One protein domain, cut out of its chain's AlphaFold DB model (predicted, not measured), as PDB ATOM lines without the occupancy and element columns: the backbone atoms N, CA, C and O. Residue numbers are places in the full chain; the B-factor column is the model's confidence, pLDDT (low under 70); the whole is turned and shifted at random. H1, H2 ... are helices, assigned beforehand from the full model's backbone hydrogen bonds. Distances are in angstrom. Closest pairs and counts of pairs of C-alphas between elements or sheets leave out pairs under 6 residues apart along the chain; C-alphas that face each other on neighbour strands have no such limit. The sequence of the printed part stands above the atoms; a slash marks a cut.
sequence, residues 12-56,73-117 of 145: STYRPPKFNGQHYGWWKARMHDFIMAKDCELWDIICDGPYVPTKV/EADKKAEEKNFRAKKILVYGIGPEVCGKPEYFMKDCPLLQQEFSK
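This is residues 12 to 56 and 73 to 117 of the 145 residues of the protein "uncharacterized protein LOC104231206" of Nicotiana sylvestris (UniProt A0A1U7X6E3). A V of two helices, H1 and the shorter H2, has the long helix H3 over one side, crossing H2 about perpendicularly, while the small helix H4 makes a corner with one end of H2. The long link from H3 to H4, residues 94 to 108, loops round between them, and residues 52 to 56 run to one end of the longest axis. The printed part has 90 residues with four named helices, in the order H1, H2, H3, H4, and no named strand: all helix. It is compact, with a radius of gyration of the C-alphas of 13.3 A, and only just elongated, spanning 45 by 29 by 18 A.

H1, residues 24 to 38, touches H2, residues 40 to 48, with residues 32 to 36 alone, at a steep tilt of 48 degrees, opposite ways; the closest C-alphas, Ile 35 and Trp 43, are 6.2 A apart. H2 is the hub. H3, residues 73 to 93, touches H2 with residues 81 to 85 alone, about perpendicular at 81 degrees; the closest C-alphas are Leu 42 and Ala 85, 5.7 A. H1 and H3 are close but not clearly touching, with C-alphas 31 and 92 closest at 7.6 A. H4, residues 109 to 117, and H2 touch only at their ends, closest at C-alphas 46 and 110, 6.3 A. H3 and H4 only just touch, with 3 pairs of C-alphas within 8 A, closest at Lys 86 and Leu 110, 7.5 A. H1 and H4 are apart. Every O i to N i+4 pair is within hydrogen-bond range in H1 and H3; in H2 and H4 4 of 5 are.

H1 begins at C-alpha 24, (-38.034, 11.672, 49.986), and is 20.6 A long; H3 is 30.5 A long. H4 ends at C-alpha 117, (-24.261, -3.111, 31.961).

Residues 57 to 72 are not printed; C-alphas 56 and 73 are 16.7 A apart across the cut. The pLDDT is under 70 at residues 12 to 14, 52 to 56 and 94 to 117.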
ATOM      1  N   SER A  12     -50.721   0.024  51.618       61.84
ATOM      2  CA  SER A  12     -50.795  -1.323  51.054       61.84
ATOM      3  C   SER A  12     -49.633  -2.189  51.538       61.84
ATOM      4  O   SER A  12     -48.473  -1.906  51.258       61.84
ATOM      5  N   THR A  13     -49.948  -3.315  52.173       59.91
ATOM      6  CA  THR A  13     -48.971  -4.368  52.500       59.91
ATOM      7  C   THR A  13     -48.506  -5.152  51.265       59.91
ATOM      8  O   THR A  13     -47.520  -5.886  51.315       59.91
ATOM      9  N   TYR A  14     -49.203  -5.006  50.132       68.38
ATOM     10  CA  TYR A  14     -48.939  -5.762  48.906       68.38
ATOM     11  C   TYR A  14     -48.212  -4.956  47.828       68.38
ATOM     12  O   TYR A  14     -47.527  -5.550  46.992       68.38
ATOM     13  N   ARG A  15     -48.353  -3.625  47.825       79.19
ATOM     14  CA  ARG A  15     -47.804  -2.744  46.791       79.19
ATOM     15  C   ARG A  15     -46.752  -1.797  47.390       79.19
ATOM     16  O   ARG A  15     -47.071  -1.123  48.364       79.19
ATOM     17  N   PRO A  16     -45.551  -1.685  46.790       81.38
ATOM     18  CA  PRO A  16     -44.542  -0.742  47.260       81.38
ATOM     19  C   PRO A  16     -45.032   0.709  47.147       81.38
ATOM     20  O   PRO A  16     -45.723   1.033  46.171       81.38
ATOM     21  N   PRO A  17     -44.647   1.598  48.083       83.25
ATOM     22  CA  PRO A  17     -44.973   3.014  47.992       83.25
ATOM     23  C   PRO A  17     -44.294   3.632  46.768       83.25
ATOM     24  O   PRO A  17     -43.095   3.445  46.541       83.25
ATOM     25  N   LYS A  18     -45.055   4.387  45.977       82.94
ATOM     26  CA  LYS A  18     -44.533   5.091  44.803       82.94
ATOM     27  C   LYS A  18     -43.947   6.441  45.196       82.94
ATOM     28  O   LYS A  18     -44.524   7.166  46.003       82.94
ATOM     29  N   PHE A  19     -42.806   6.774  44.615       81.69
ATOM     30  CA  PHE A  19     -42.135   8.042  44.812       81.69
ATOM     31  C   PHE A  19     -42.699   9.061  43.828       81.69
ATOM     32  O   PHE A  19     -42.670   8.855  42.622       81.69
ATOM     33  N   ASN A  20     -43.208  10.173  44.343       76.31
ATOM     34  CA  ASN A  20     -43.797  11.244  43.536       76.31
ATOM     35  C   ASN A  20     -42.817  12.407  43.283       76.31
ATOM     36  O   ASN A  20     -43.233  13.496  42.892       76.31
ATOM     37  N   GLY A  21     -41.522  12.212  43.556       75.75
ATOM     38  CA  GLY A  21     -40.503  13.259  43.454       75.75
ATOM     39  C   GLY A  21     -40.446  14.222  44.646       75.75
ATOM     40  O   GLY A  21     -39.552  15.065  44.697       75.75
ATOM     41  N   GLN A  22     -41.356  14.108  45.617       76.00
ATOM     42  CA  GLN A  22     -41.421  14.951  46.813       76.00
ATOM     43  C   GLN A  22     -41.322  14.105  48.088       76.00
ATOM     44  O   GLN A  22     -41.493  12.889  48.071       76.00
ATOM     45  N   HIS A  23     -41.021  14.748  49.220       81.69
ATOM     46  CA  HIS A  23     -40.995  14.106  50.543       81.69
ATOM     47  C   HIS A  23     -40.140  12.822  50.622       81.69
ATOM     48  O   HIS A  23     -40.546  11.836  51.238       81.69
ATOM     49  N   TYR A  24     -38.931  12.839  50.044       80.50
ATOM     50  CA  TYR A  24     -38.034  11.672  49.986       80.50
ATOM     51  C   TYR A  24     -37.826  10.983  51.342       80.50
ATOM     52  O   TYR A  24     -37.906   9.764  51.413       80.50
ATOM     53  N   GLY A  25     -37.636  11.737  52.433       79.94
ATOM     54  CA  GLY A  25     -37.460  11.149  53.768       79.94
ATOM     55  C   GLY A  25     -38.666  10.325  54.239       79.94
ATOM     56  O   GLY A  25     -38.496   9.236  54.782       79.94
ATOM     57  N   TRP A  26     -39.883  10.801  53.966       84.31
ATOM     58  CA  TRP A  26     -41.110  10.067  54.286       84.31
ATOM     59  C   TRP A  26     -41.264   8.827  53.404       84.31
ATOM     60  O   TRP A  26     -41.539   7.738  53.905       84.31
ATOM     61  N   TRP A  27     -41.033   8.975  52.096       85.75
ATOM     62  CA  TRP A  27     -41.101   7.860  51.154       85.75
ATOM     63  C   TRP A  27     -40.062   6.777  51.492       85.75
ATOM     64  O   TRP A  27     -40.392   5.593  51.493       85.75
ATOM     65  N   LYS A  28     -38.841   7.173  51.872       83.62
ATOM     66  CA  LYS A  28     -37.759   6.264  52.272       83.62
ATOM     67  C   LYS A  28     -38.140   5.451  53.505       83.62
ATOM     68  O   LYS A  28     -37.961   4.239  53.489       83.62
ATOM     69  N   ALA A  29     -38.698   6.091  54.535       84.38
ATOM     70  CA  ALA A  29     -39.175   5.390  55.729       84.38
ATOM     71  C   ALA A  29     -40.260   4.356  55.379       84.38
ATOM     72  O   ALA A  29     -40.196   3.213  55.816       84.38
ATOM     73  N   ARG A  30     -41.204   4.711  54.498       87.06
ATOM     74  CA  ARG A  30     -42.255   3.778  54.059       87.06
ATOM     75  C   ARG A  30     -41.738   2.641  53.193       87.06
ATOM     76  O   ARG A  30     -42.230   1.523  53.308       87.06
ATOM     77  N   MET A  31     -40.764   2.908  52.329       85.75
ATOM     78  CA  MET A  31     -40.137   1.865  51.525       85.75
ATOM     79  C   MET A  31     -39.334   0.901  52.405       85.75
ATOM     80  O   MET A  31     -39.422  -0.306  52.206       85.75
ATOM     81  N   HIS A  32     -38.616   1.418  53.406       85.81
ATOM     82  CA  HIS A  32     -37.928   0.608  54.409       85.81
ATOM     83  C   HIS A  32     -38.905  -0.323  55.140       85.81
ATOM     84  O   HIS A  32     -38.724  -1.538  55.106       85.81
ATOM     85  N   ASP A  33     -39.985   0.216  55.712       87.56
ATOM     86  CA  ASP A  33     -40.981  -0.583  56.438       87.56
ATOM     87  C   ASP A  33     -41.633  -1.646  55.538       87.56
ATOM     88  O   ASP A  33     -41.841  -2.784  55.959       87.56
ATOM     89  N   PHE A  34     -41.906  -1.306  54.272       87.19
ATOM     90  CA  PHE A  34     -42.444  -2.242  53.283       87.19
ATOM     91  C   PHE A  34     -41.478  -3.396  52.981       87.19
ATOM     92  O   PHE A  34     -41.903  -4.550  52.918       87.19
ATOM     93  N   ILE A  35     -40.187  -3.102  52.787       88.50
ATOM     94  CA  ILE A  35     -39.161  -4.117  52.519       88.50
ATOM     95  C   ILE A  35     -38.975  -5.006  53.749       88.50
ATOM     96  O   ILE A  35     -39.042  -6.225  53.619       88.50
ATOM     97  N   MET A  36     -38.852  -4.410  54.935       86.12
ATOM     98  CA  MET A  36     -38.717  -5.134  56.202       86.12
ATOM     99  C   MET A  36     -39.899  -6.069  56.472       86.12
ATOM    100  O   MET A  36     -39.700  -7.200  56.906       86.12
ATOM    101  N   ALA A  37     -41.126  -5.640  56.163       86.50
ATOM    102  CA  ALA A  37     -42.312  -6.489  56.267       86.50
ATOM    103  C   ALA A  37     -42.346  -7.615  55.216       86.50
ATOM    104  O   ALA A  37     -43.049  -8.611  55.402       86.50
ATOM    105  N   LYS A  38     -41.633  -7.458  54.092       85.50
ATOM    106  CA  LYS A  38     -41.618  -8.433  52.998       85.50
ATOM    107  C   LYS A  38     -40.559  -9.508  53.187       85.50
ATOM    108  O   LYS A  38     -40.867 -10.680  52.974       85.50
ATOM    109  N   ASP A  39     -39.337  -9.081  53.477       87.31
ATOM    110  CA  ASP A  39     -38.141  -9.891  53.696       87.31
ATOM    111  C   ASP A  39     -37.010  -8.938  54.122       87.31
ATOM    112  O   ASP A  39     -36.576  -8.095  53.331       87.31
ATOM    113  N   CYS A  40     -36.555  -9.048  55.371       84.69
ATOM    114  CA  CYS A  40     -35.520  -8.169  55.915       84.69
ATOM    115  C   CYS A  40     -34.186  -8.304  55.170       84.69
ATOM    116  O   CYS A  40     -33.501  -7.304  54.989       84.69
ATOM    117  N   GLU A  41     -33.872  -9.487  54.631       84.81
ATOM    118  CA  GLU A  41     -32.631  -9.706  53.880       84.81
ATOM    119  C   GLU A  41     -32.600  -8.902  52.569       84.81
ATOM    120  O   GLU A  41     -31.536  -8.631  52.021       84.81
ATOM    121  N   LEU A  42     -33.758  -8.486  52.041       85.81
ATOM    122  CA  LEU A  42     -33.792  -7.618  50.860       85.81
ATOM    123  C   LEU A  42     -33.273  -6.215  51.170       85.81
ATOM    124  O   LEU A  42     -32.723  -5.578  50.275       85.81
ATOM    125  N   TRP A  43     -33.460  -5.723  52.398       84.94
ATOM    126  CA  TRP A  43     -32.927  -4.424  52.801       84.94
ATOM    127  C   TRP A  43     -31.400  -4.452  52.854       84.94
ATOM    128  O   TRP A  43     -30.760  -3.534  52.335       84.94
ATOM    129  N   ASP A  44     -30.837  -5.539  53.384       82.88
ATOM    130  CA  ASP A  44     -29.391  -5.755  53.449       82.88
ATOM    131  C   ASP A  44     -28.789  -5.786  52.040       82.88
ATOM    132  O   ASP A  44     -27.883  -5.020  51.744       82.88
ATOM    133  N   ILE A  45     -29.381  -6.535  51.100       82.69
ATOM    134  CA  ILE A  45     -28.922  -6.561  49.695       82.69
ATOM    135  C   ILE A  45     -29.011  -5.165  49.047       82.69
ATOM    136  O   ILE A  45     -28.169  -4.790  48.229       82.69
ATOM    137  N   ILE A  46     -30.023  -4.362  49.391       80.50
ATOM    138  CA  ILE A  46     -30.159  -2.994  48.869       80.50
ATOM    139  C   ILE A  46     -29.062  -2.072  49.410       80.50
ATOM    140  O   ILE A  46     -28.559  -1.239  48.654       80.50
ATOM    141  N   CYS A  47     -28.683  -2.212  50.678       78.06
ATOM    142  CA  CYS A  47     -27.638  -1.396  51.291       78.06
ATOM    143  C   CYS A  47     -26.227  -1.869  50.915       78.06
ATOM    144  O   CYS A  47     -25.406  -1.065  50.481       78.06
ATOM    145  N   ASP A  48     -25.969  -3.168  51.042       77.94
ATOM    146  CA  ASP A  48     -24.642  -3.777  50.909       77.94
ATOM    147  C   ASP A  48     -24.275  -4.066  49.447       77.94
ATOM    148  O   ASP A  48     -23.098  -4.125  49.086       77.94
ATOM    149  N   GLY A  49     -25.279  -4.194  48.578       71.25
ATOM    150  CA  GLY A  49     -25.110  -4.481  47.161       71.25
ATOM    151  C   GLY A  49     -25.519  -5.903  46.756       71.25
ATOM    152  O   GLY A  49     -25.850  -6.742  47.592       71.25
ATOM    153  N   PRO A  50     -25.520  -6.191  45.440       74.00
ATOM    154  CA  PRO A  50     -25.881  -7.502  44.927       74.00
ATOM    155  C   PRO A  50     -24.906  -8.538  45.439       74.00
ATOM    156  O   PRO A  50     -23.692  -8.340  45.377       74.00
ATOM    157  N   TYR A  51     -25.438  -9.703  45.790       75.12
ATOM    158  CA  TYR A  51     -24.591 -10.876  45.883       75.12
ATOM    159  C   TYR A  51     -23.928 -11.136  44.524       75.12
ATOM    160  O   TYR A  51     -24.610 -11.334  43.513       75.12
ATOM    161  N   VAL A  52     -22.596 -11.119  44.509       67.56
ATOM    162  CA  VAL A  52     -21.776 -11.535  43.373       67.56
ATOM    163  C   VAL A  52     -21.104 -12.841  43.784       67.56
ATOM    164  O   VAL A  52     -20.248 -12.806  44.671       67.56
ATOM    165  N   PRO A  53     -21.455 -13.984  43.163       62.06
ATOM    166  CA  PRO A  53     -20.775 -15.244  43.425       62.06
ATOM    167  C   PRO A  53     -19.276 -15.064  43.172       62.06
ATOM    168  O   PRO A  53     -18.824 -14.901  42.031       62.06
ATOM    169  N   THR A  54     -18.505 -15.021  44.255       55.56
ATOM    170  CA  THR A  54     -17.059 -14.835  44.195       55.56
ATOM    171  C   THR A  54     -16.462 -16.200  43.926       55.56
ATOM    172  O   THR A  54     -16.405 -17.057  44.802       55.56
ATOM    173  N   LYS A  55     -16.071 -16.428  42.672       57.66
ATOM    174  CA  LYS A  55     -15.335 -17.629  42.288       57.66
ATOM    175  C   LYS A  55     -14.062 -17.696  43.128       57.66
ATOM    176  O   LYS A  55     -13.200 -16.831  42.977       57.66
ATOM    177  N   VAL A  56     -13.916 -18.730  43.951       43.75
ATOM    178  CA  VAL A  56     -12.590 -19.166  44.390       43.75
ATOM    179  C   VAL A  56     -11.924 -19.717  43.135       43.75
ATOM    180  O   VAL A  56     -12.195 -20.830  42.695       43.75
ATOM    181  N   GLU A  73     -27.248 -23.982  44.938       79.88
ATOM    182  CA  GLU A  73     -28.628 -23.564  45.245       79.88
ATOM    183  C   GLU A  73     -28.667 -22.263  46.076       79.88
ATOM    184  O   GLU A  73     -29.565 -21.438  45.909       79.88
ATOM    185  N   ALA A  74     -27.642 -22.024  46.902       78.75
ATOM    186  CA  ALA A  74     -27.435 -20.761  47.608       78.75
ATOM    187  C   ALA A  74     -27.208 -19.570  46.657       78.75
ATOM    188  O   ALA A  74     -27.816 -18.517  46.850       78.75
ATOM    189  N   ASP A  75     -26.400 -19.745  45.608       76.94
ATOM    190  CA  ASP A  75     -26.118 -18.700  44.621       76.94
ATOM    191  C   ASP A  75     -27.377 -18.347  43.816       76.94
ATOM    192  O   ASP A  75     -27.684 -17.170  43.627       76.94
ATOM    193  N   LYS A  76     -28.161 -19.358  43.406       81.94
ATOM    194  CA  LYS A  76     -29.448 -19.150  42.713       81.94
ATOM    195  C   LYS A  76     -30.446 -18.399  43.594       81.94
ATOM    196  O   LYS A  76     -31.101 -17.464  43.138       81.94
ATOM    197  N   LYS A  77     -30.541 -18.775  44.875       85.38
ATOM    198  CA  LYS A  77     -31.421 -18.119  45.853       85.38
ATOM    199  C   LYS A  77     -31.014 -16.664  46.103       85.38
ATOM    200  O   LYS A  77     -31.877 -15.799  46.251       85.38
ATOM    201  N   ALA A  78     -29.714 -16.379  46.138       80.75
ATOM    202  CA  ALA A  78     -29.206 -15.019  46.273       80.75
ATOM    203  C   ALA A  78     -29.503 -14.170  45.021       80.75
ATOM    204  O   ALA A  78     -29.944 -13.026  45.135       80.75
ATOM    205  N   GLU A  79     -29.358 -14.742  43.823       78.81
ATOM    206  CA  GLU A  79     -29.718 -14.075  42.567       78.81
ATOM    207  C   GLU A  79     -31.224 -13.768  42.476       78.81
ATOM    208  O   GLU A  79     -31.619 -12.668  42.075       78.81
ATOM    209  N   GLU A  80     -32.083 -14.688  42.922       86.00
ATOM    210  CA  GLU A  80     -33.527 -14.454  43.004       86.00
ATOM    211  C   GLU A  80     -33.856 -13.267  43.925       86.00
ATOM    212  O   GLU A  80     -34.661 -12.394  43.573       86.00
ATOM    213  N   LYS A  81     -33.199 -13.189  45.087       86.38
ATOM    214  CA  LYS A  81     -33.362 -12.068  46.021       86.38
ATOM    215  C   LYS A  81     -32.884 -10.746  45.419       86.38
ATOM    216  O   LYS A  81     -33.610  -9.754  45.516       86.38
ATOM    217  N   ASN A  82     -31.759 -10.741  44.699       83.25
ATOM    218  CA  ASN A  82     -31.295  -9.570  43.944       83.25
ATOM    219  C   ASN A  82     -32.362  -9.091  42.941       83.25
ATOM    220  O   ASN A  82     -32.696  -7.902  42.888       83.25
ATOM    221  N   PHE A  83     -32.944 -10.011  42.161       84.19
ATOM    222  CA  PHE A  83     -33.998  -9.682  41.196       84.19
ATOM    223  C   PHE A  83     -35.245  -9.108  41.881       84.19
ATOM    224  O   PHE A  83     -35.848  -8.137  41.407       84.19
ATOM    225  N   ARG A  84     -35.626  -9.677  43.026       86.00
ATOM    226  CA  ARG A  84     -36.781  -9.230  43.806       86.00
ATOM    227  C   ARG A  84     -36.576  -7.830  44.385       86.00
ATOM    228  O   ARG A  84     -37.467  -6.992  44.229       86.00
ATOM    229  N   ALA A  85     -35.409  -7.558  44.972       85.19
ATOM    230  CA  ALA A  85     -35.023  -6.233  45.454       85.19
ATOM    231  C   ALA A  85     -35.090  -5.195  44.322       85.19
ATOM    232  O   ALA A  85     -35.765  -4.170  44.444       85.19
ATOM    233  N   LYS A  86     -34.505  -5.516  43.160       82.75
ATOM    234  CA  LYS A  86     -34.547  -4.669  41.956       82.75
ATOM    235  C   LYS A  86     -35.978  -4.343  41.533       82.75
ATOM    236  O   LYS A  86     -36.298  -3.185  41.272       82.75
ATOM    237  N   LYS A  87     -36.859  -5.345  41.478       85.06
ATOM    238  CA  LYS A  87     -38.260  -5.156  41.076       85.06
ATOM    239  C   LYS A  87     -39.011  -4.212  42.021       85.06
ATOM    240  O   LYS A  87     -39.776  -3.375  41.543       85.06
ATOM    241  N   ILE A  88     -38.791  -4.332  43.332       85.06
ATOM    242  CA  ILE A  88     -39.409  -3.458  44.343       85.06
ATOM    243  C   ILE A  88     -38.933  -2.014  44.160       85.06
ATOM    244  O   ILE A  88     -39.763  -1.107  44.105       85.06
ATOM    245  N   LEU A  89     -37.624  -1.809  43.986       82.38
ATOM    246  CA  LEU A  89     -37.050  -0.478  43.787       82.38
ATOM    247  C   LEU A  89     -37.544   0.181  42.496       82.38
ATOM    248  O   LEU A  89     -38.022   1.310  42.537       82.38
ATOM    249  N   VAL A  90     -37.507  -0.524  41.361       80.19
ATOM    250  CA  VAL A  90     -37.980   0.016  40.072       80.19
ATOM    251  C   VAL A  90     -39.457   0.413  40.143       80.19
ATOM    252  O   VAL A  90     -39.840   1.459  39.621       80.19
ATOM    253  N   TYR A  91     -40.286  -0.387  40.818       82.06
ATOM    254  CA  TYR A  91     -41.699  -0.065  41.006       82.06
ATOM    255  C   TYR A  91     -41.907   1.150  41.919       82.06
ATOM    256  O   TYR A  91     -42.773   1.979  41.649       82.06
ATOM    257  N   GLY A  92     -41.127   1.244  43.000       80.75
ATOM    258  CA  GLY A  92     -41.216   2.333  43.966       80.75
ATOM    259  C   GLY A  92     -40.709   3.671  43.435       80.75
ATOM    260  O   GLY A  92     -41.266   4.698  43.786       80.75
ATOM    261  N   ILE A  93     -39.688   3.670  42.577       78.50
ATOM    262  CA  ILE A  93     -39.094   4.889  42.003       78.50
ATOM    263  C   ILE A  93     -39.930   5.441  40.847       78.50
ATOM    264  O   ILE A  93     -40.013   6.653  40.682       78.50
ATOM    265  N   GLY A  94     -40.522   4.556  40.041       67.88
ATOM    266  CA  GLY A  94     -41.165   4.934  38.786       67.88
ATOM    267  C   GLY A  94     -40.161   5.175  37.642       67.88
ATOM    268  O   GLY A  94     -38.990   5.505  37.868       67.88
ATOM    269  N   PRO A  95     -40.573   4.970  36.376       59.31
ATOM    270  CA  PRO A  95     -39.703   5.130  35.206       59.31
ATOM    271  C   PRO A  95     -39.184   6.567  35.015       59.31
ATOM    272  O   PRO A  95     -38.103   6.756  34.461       59.31
ATOM    273  N   GLU A  96     -39.917   7.571  35.492       58.09
ATOM    274  CA  GLU A  96     -39.591   8.994  35.362       58.09
ATOM    275  C   GLU A  96     -38.444   9.462  36.273       58.09
ATOM    276  O   GLU A  96     -37.691  10.364  35.894       58.09
ATOM    277  N   VAL A  97     -38.267   8.836  37.443       56.66
ATOM    278  CA  VAL A  97     -37.186   9.168  38.392       56.66
ATOM    279  C   VAL A  97     -35.962   8.263  38.200       56.66
ATOM    280  O   VAL A  97     -34.841   8.678  38.487       56.66
ATOM    281  N   CYS A  98     -36.136   7.076  37.607       53.22
ATOM    282  CA  CYS A  98     -35.064   6.113  37.310       53.22
ATOM    283  C   CYS A  98     -33.922   6.694  36.436       53.22
ATOM    284  O   CYS A  98     -32.803   6.188  36.459       53.22
ATOM    285  N   GLY A  99     -34.171   7.788  35.701       53.03
ATOM    286  CA  GLY A  99     -33.164   8.509  34.910       53.03
ATOM    287  C   GLY A  99     -32.404   9.628  35.640       53.03
ATOM    288  O   GLY A  99     -31.522  10.236  35.036       53.03
ATOM    289  N   LYS A 100     -32.731   9.934  36.904       52.56
ATOM    290  CA  LYS A 100     -32.099  11.002  37.701       52.56
ATOM    291  C   LYS A 100     -31.452  10.410  38.963       52.56
ATOM    292  O   LYS A 100     -32.076  10.390  40.023       52.56
ATOM    293  N   PRO A 101     -30.199   9.931  38.874       50.03
ATOM    294  CA  PRO A 101     -29.534   9.210  39.963       50.03
ATOM    295  C   PRO A 101     -29.118  10.091  41.151       50.03
ATOM    296  O   PRO A 101     -28.637   9.564  42.149       50.03
ATOM    297  N   GLU A 102     -29.289  11.415  41.084       49.19
ATOM    298  CA  GLU A 102     -28.724  12.331  42.086       49.19
ATOM    299  C   GLU A 102     -29.258  12.145  43.512       49.19
ATOM    300  O   GLU A 102     -28.563  12.535  44.446       49.19
ATOM    301  N   TYR A 103     -30.427  11.522  43.701       52.25
ATOM    302  CA  TYR A 103     -31.100  11.518  45.008       52.25
ATOM    303  C   TYR A 103     -31.415  10.148  45.598       52.25
ATOM    304  O   TYR A 103     -31.793  10.078  46.764       52.25
ATOM    305  N   PHE A 104     -31.297   9.059  44.838       52.44
ATOM    306  CA  PHE A 104     -31.896   7.812  45.301       52.44
ATOM    307  C   PHE A 104     -30.944   6.944  46.122       52.44
ATOM    308  O   PHE A 104     -31.356   6.394  47.141       52.44
ATOM    309  N   MET A 105     -29.676   6.888  45.721       53.12
ATOM    310  CA  MET A 105     -28.570   6.347  46.503       53.12
ATOM    311  C   MET A 105     -27.313   6.518  45.651       53.12
ATOM    312  O   MET A 105     -27.168   5.847  44.630       53.12
ATOM    313  N   LYS A 106     -26.394   7.401  46.048       50.81
ATOM    314  CA  LYS A 106     -25.022   7.326  45.518       50.81
ATOM    315  C   LYS A 106     -24.289   6.073  46.030       50.81
ATOM    316  O   LYS A 106     -23.260   5.715  45.475       50.81
ATOM    317  N   ASP A 107     -24.907   5.374  46.986       51.12
ATOM    318  CA  ASP A 107     -24.362   4.246  47.737       51.12
ATOM    319  C   ASP A 107     -25.224   2.971  47.617       51.12
ATOM    320  O   ASP A 107     -25.255   2.183  48.550       51.12
ATOM    321  N   CYS A 108     -25.991   2.770  46.531       59.44
ATOM    322  CA  CYS A 108     -26.689   1.490  46.284       59.44
ATOM    323  C   CYS A 108     -25.982   0.739  45.155       59.44
ATOM    324  O   CYS A 108     -26.257   0.995  43.970       59.44
ATOM    325  N   PRO A 109     -25.094  -0.211  45.487       61.47
ATOM    326  CA  PRO A 109     -24.314  -0.934  44.490       61.47
ATOM    327  C   PRO A 109     -25.198  -1.761  43.540       61.47
ATOM    328  O   PRO A 109     -24.822  -1.977  42.386       61.47
ATOM    329  N   LEU A 110     -26.408  -2.161  43.979       62.19
ATOM    330  CA  LEU A 110     -27.377  -2.936  43.180       62.19
ATOM    331  C   LEU A 110     -27.805  -2.224  41.903       62.19
ATOM    332  O   LEU A 110     -27.924  -2.841  40.844       62.19
ATOM    333  N   LEU A 111     -28.082  -0.928  42.009       56.75
ATOM    334  CA  LEU A 111     -28.534  -0.140  40.872       56.75
ATOM    335  C   LEU A 111     -27.342   0.269  39.997       56.75
ATOM    336  O   LEU A 111     -27.431   0.207  38.770       56.75
ATOM    337  N   GLN A 112     -26.202   0.600  40.613       55.69
ATOM    338  CA  GLN A 112     -24.987   1.025  39.917       55.69
ATOM    339  C   GLN A 112     -24.431  -0.054  38.973       55.69
ATOM    340  O   GLN A 112     -24.122   0.251  37.819       55.69
ATOM    341  N   GLN A 113     -24.357  -1.316  39.415       54.09
ATOM    342  CA  GLN A 113     -23.808  -2.406  38.600       54.09
ATOM    343  C   GLN A 113     -24.616  -2.644  37.311       54.09
ATOM    344  O   GLN A 113     -24.065  -3.007  36.271       54.09
ATOM    345  N   GLU A 114     -25.929  -2.426  37.356       50.03
ATOM    346  CA  GLU A 114     -26.823  -2.684  36.231       50.03
ATOM    347  C   GLU A 114     -26.926  -1.496  35.268       50.03
ATOM    348  O   GLU A 114     -27.010  -1.716  34.059       50.03
ATOM    349  N   PHE A 115     -26.863  -0.243  35.736       49.38
ATOM    350  CA  PHE A 115     -26.811   0.914  34.827       49.38
ATOM    351  C   PHE A 115     -25.568   0.876  33.925       49.38
ATOM    352  O   PHE A 115     -25.670   1.166  32.732       49.38
ATOM    353  N   SER A 116     -24.425   0.419  34.449       47.69
ATOM    354  CA  SER A 116     -23.206   0.219  33.654       47.69
ATOM    355  C   SER A 116     -23.344  -0.898  32.608       47.69
ATOM    356  O   SER A 116     -22.899  -0.722  31.474       47.69
ATOM    357  N   LYS A 117     -24.010  -2.021  32.930       49.41
ATOM    358  CA  LYS A 117     -24.261  -3.111  31.961       49.41
ATOM    359  C   LYS A 117     -25.265  -2.710  30.873       49.41
ATOM    360  O   LYS A 117     -25.031  -2.962  29.693       49.41
TER     361      LYS A 117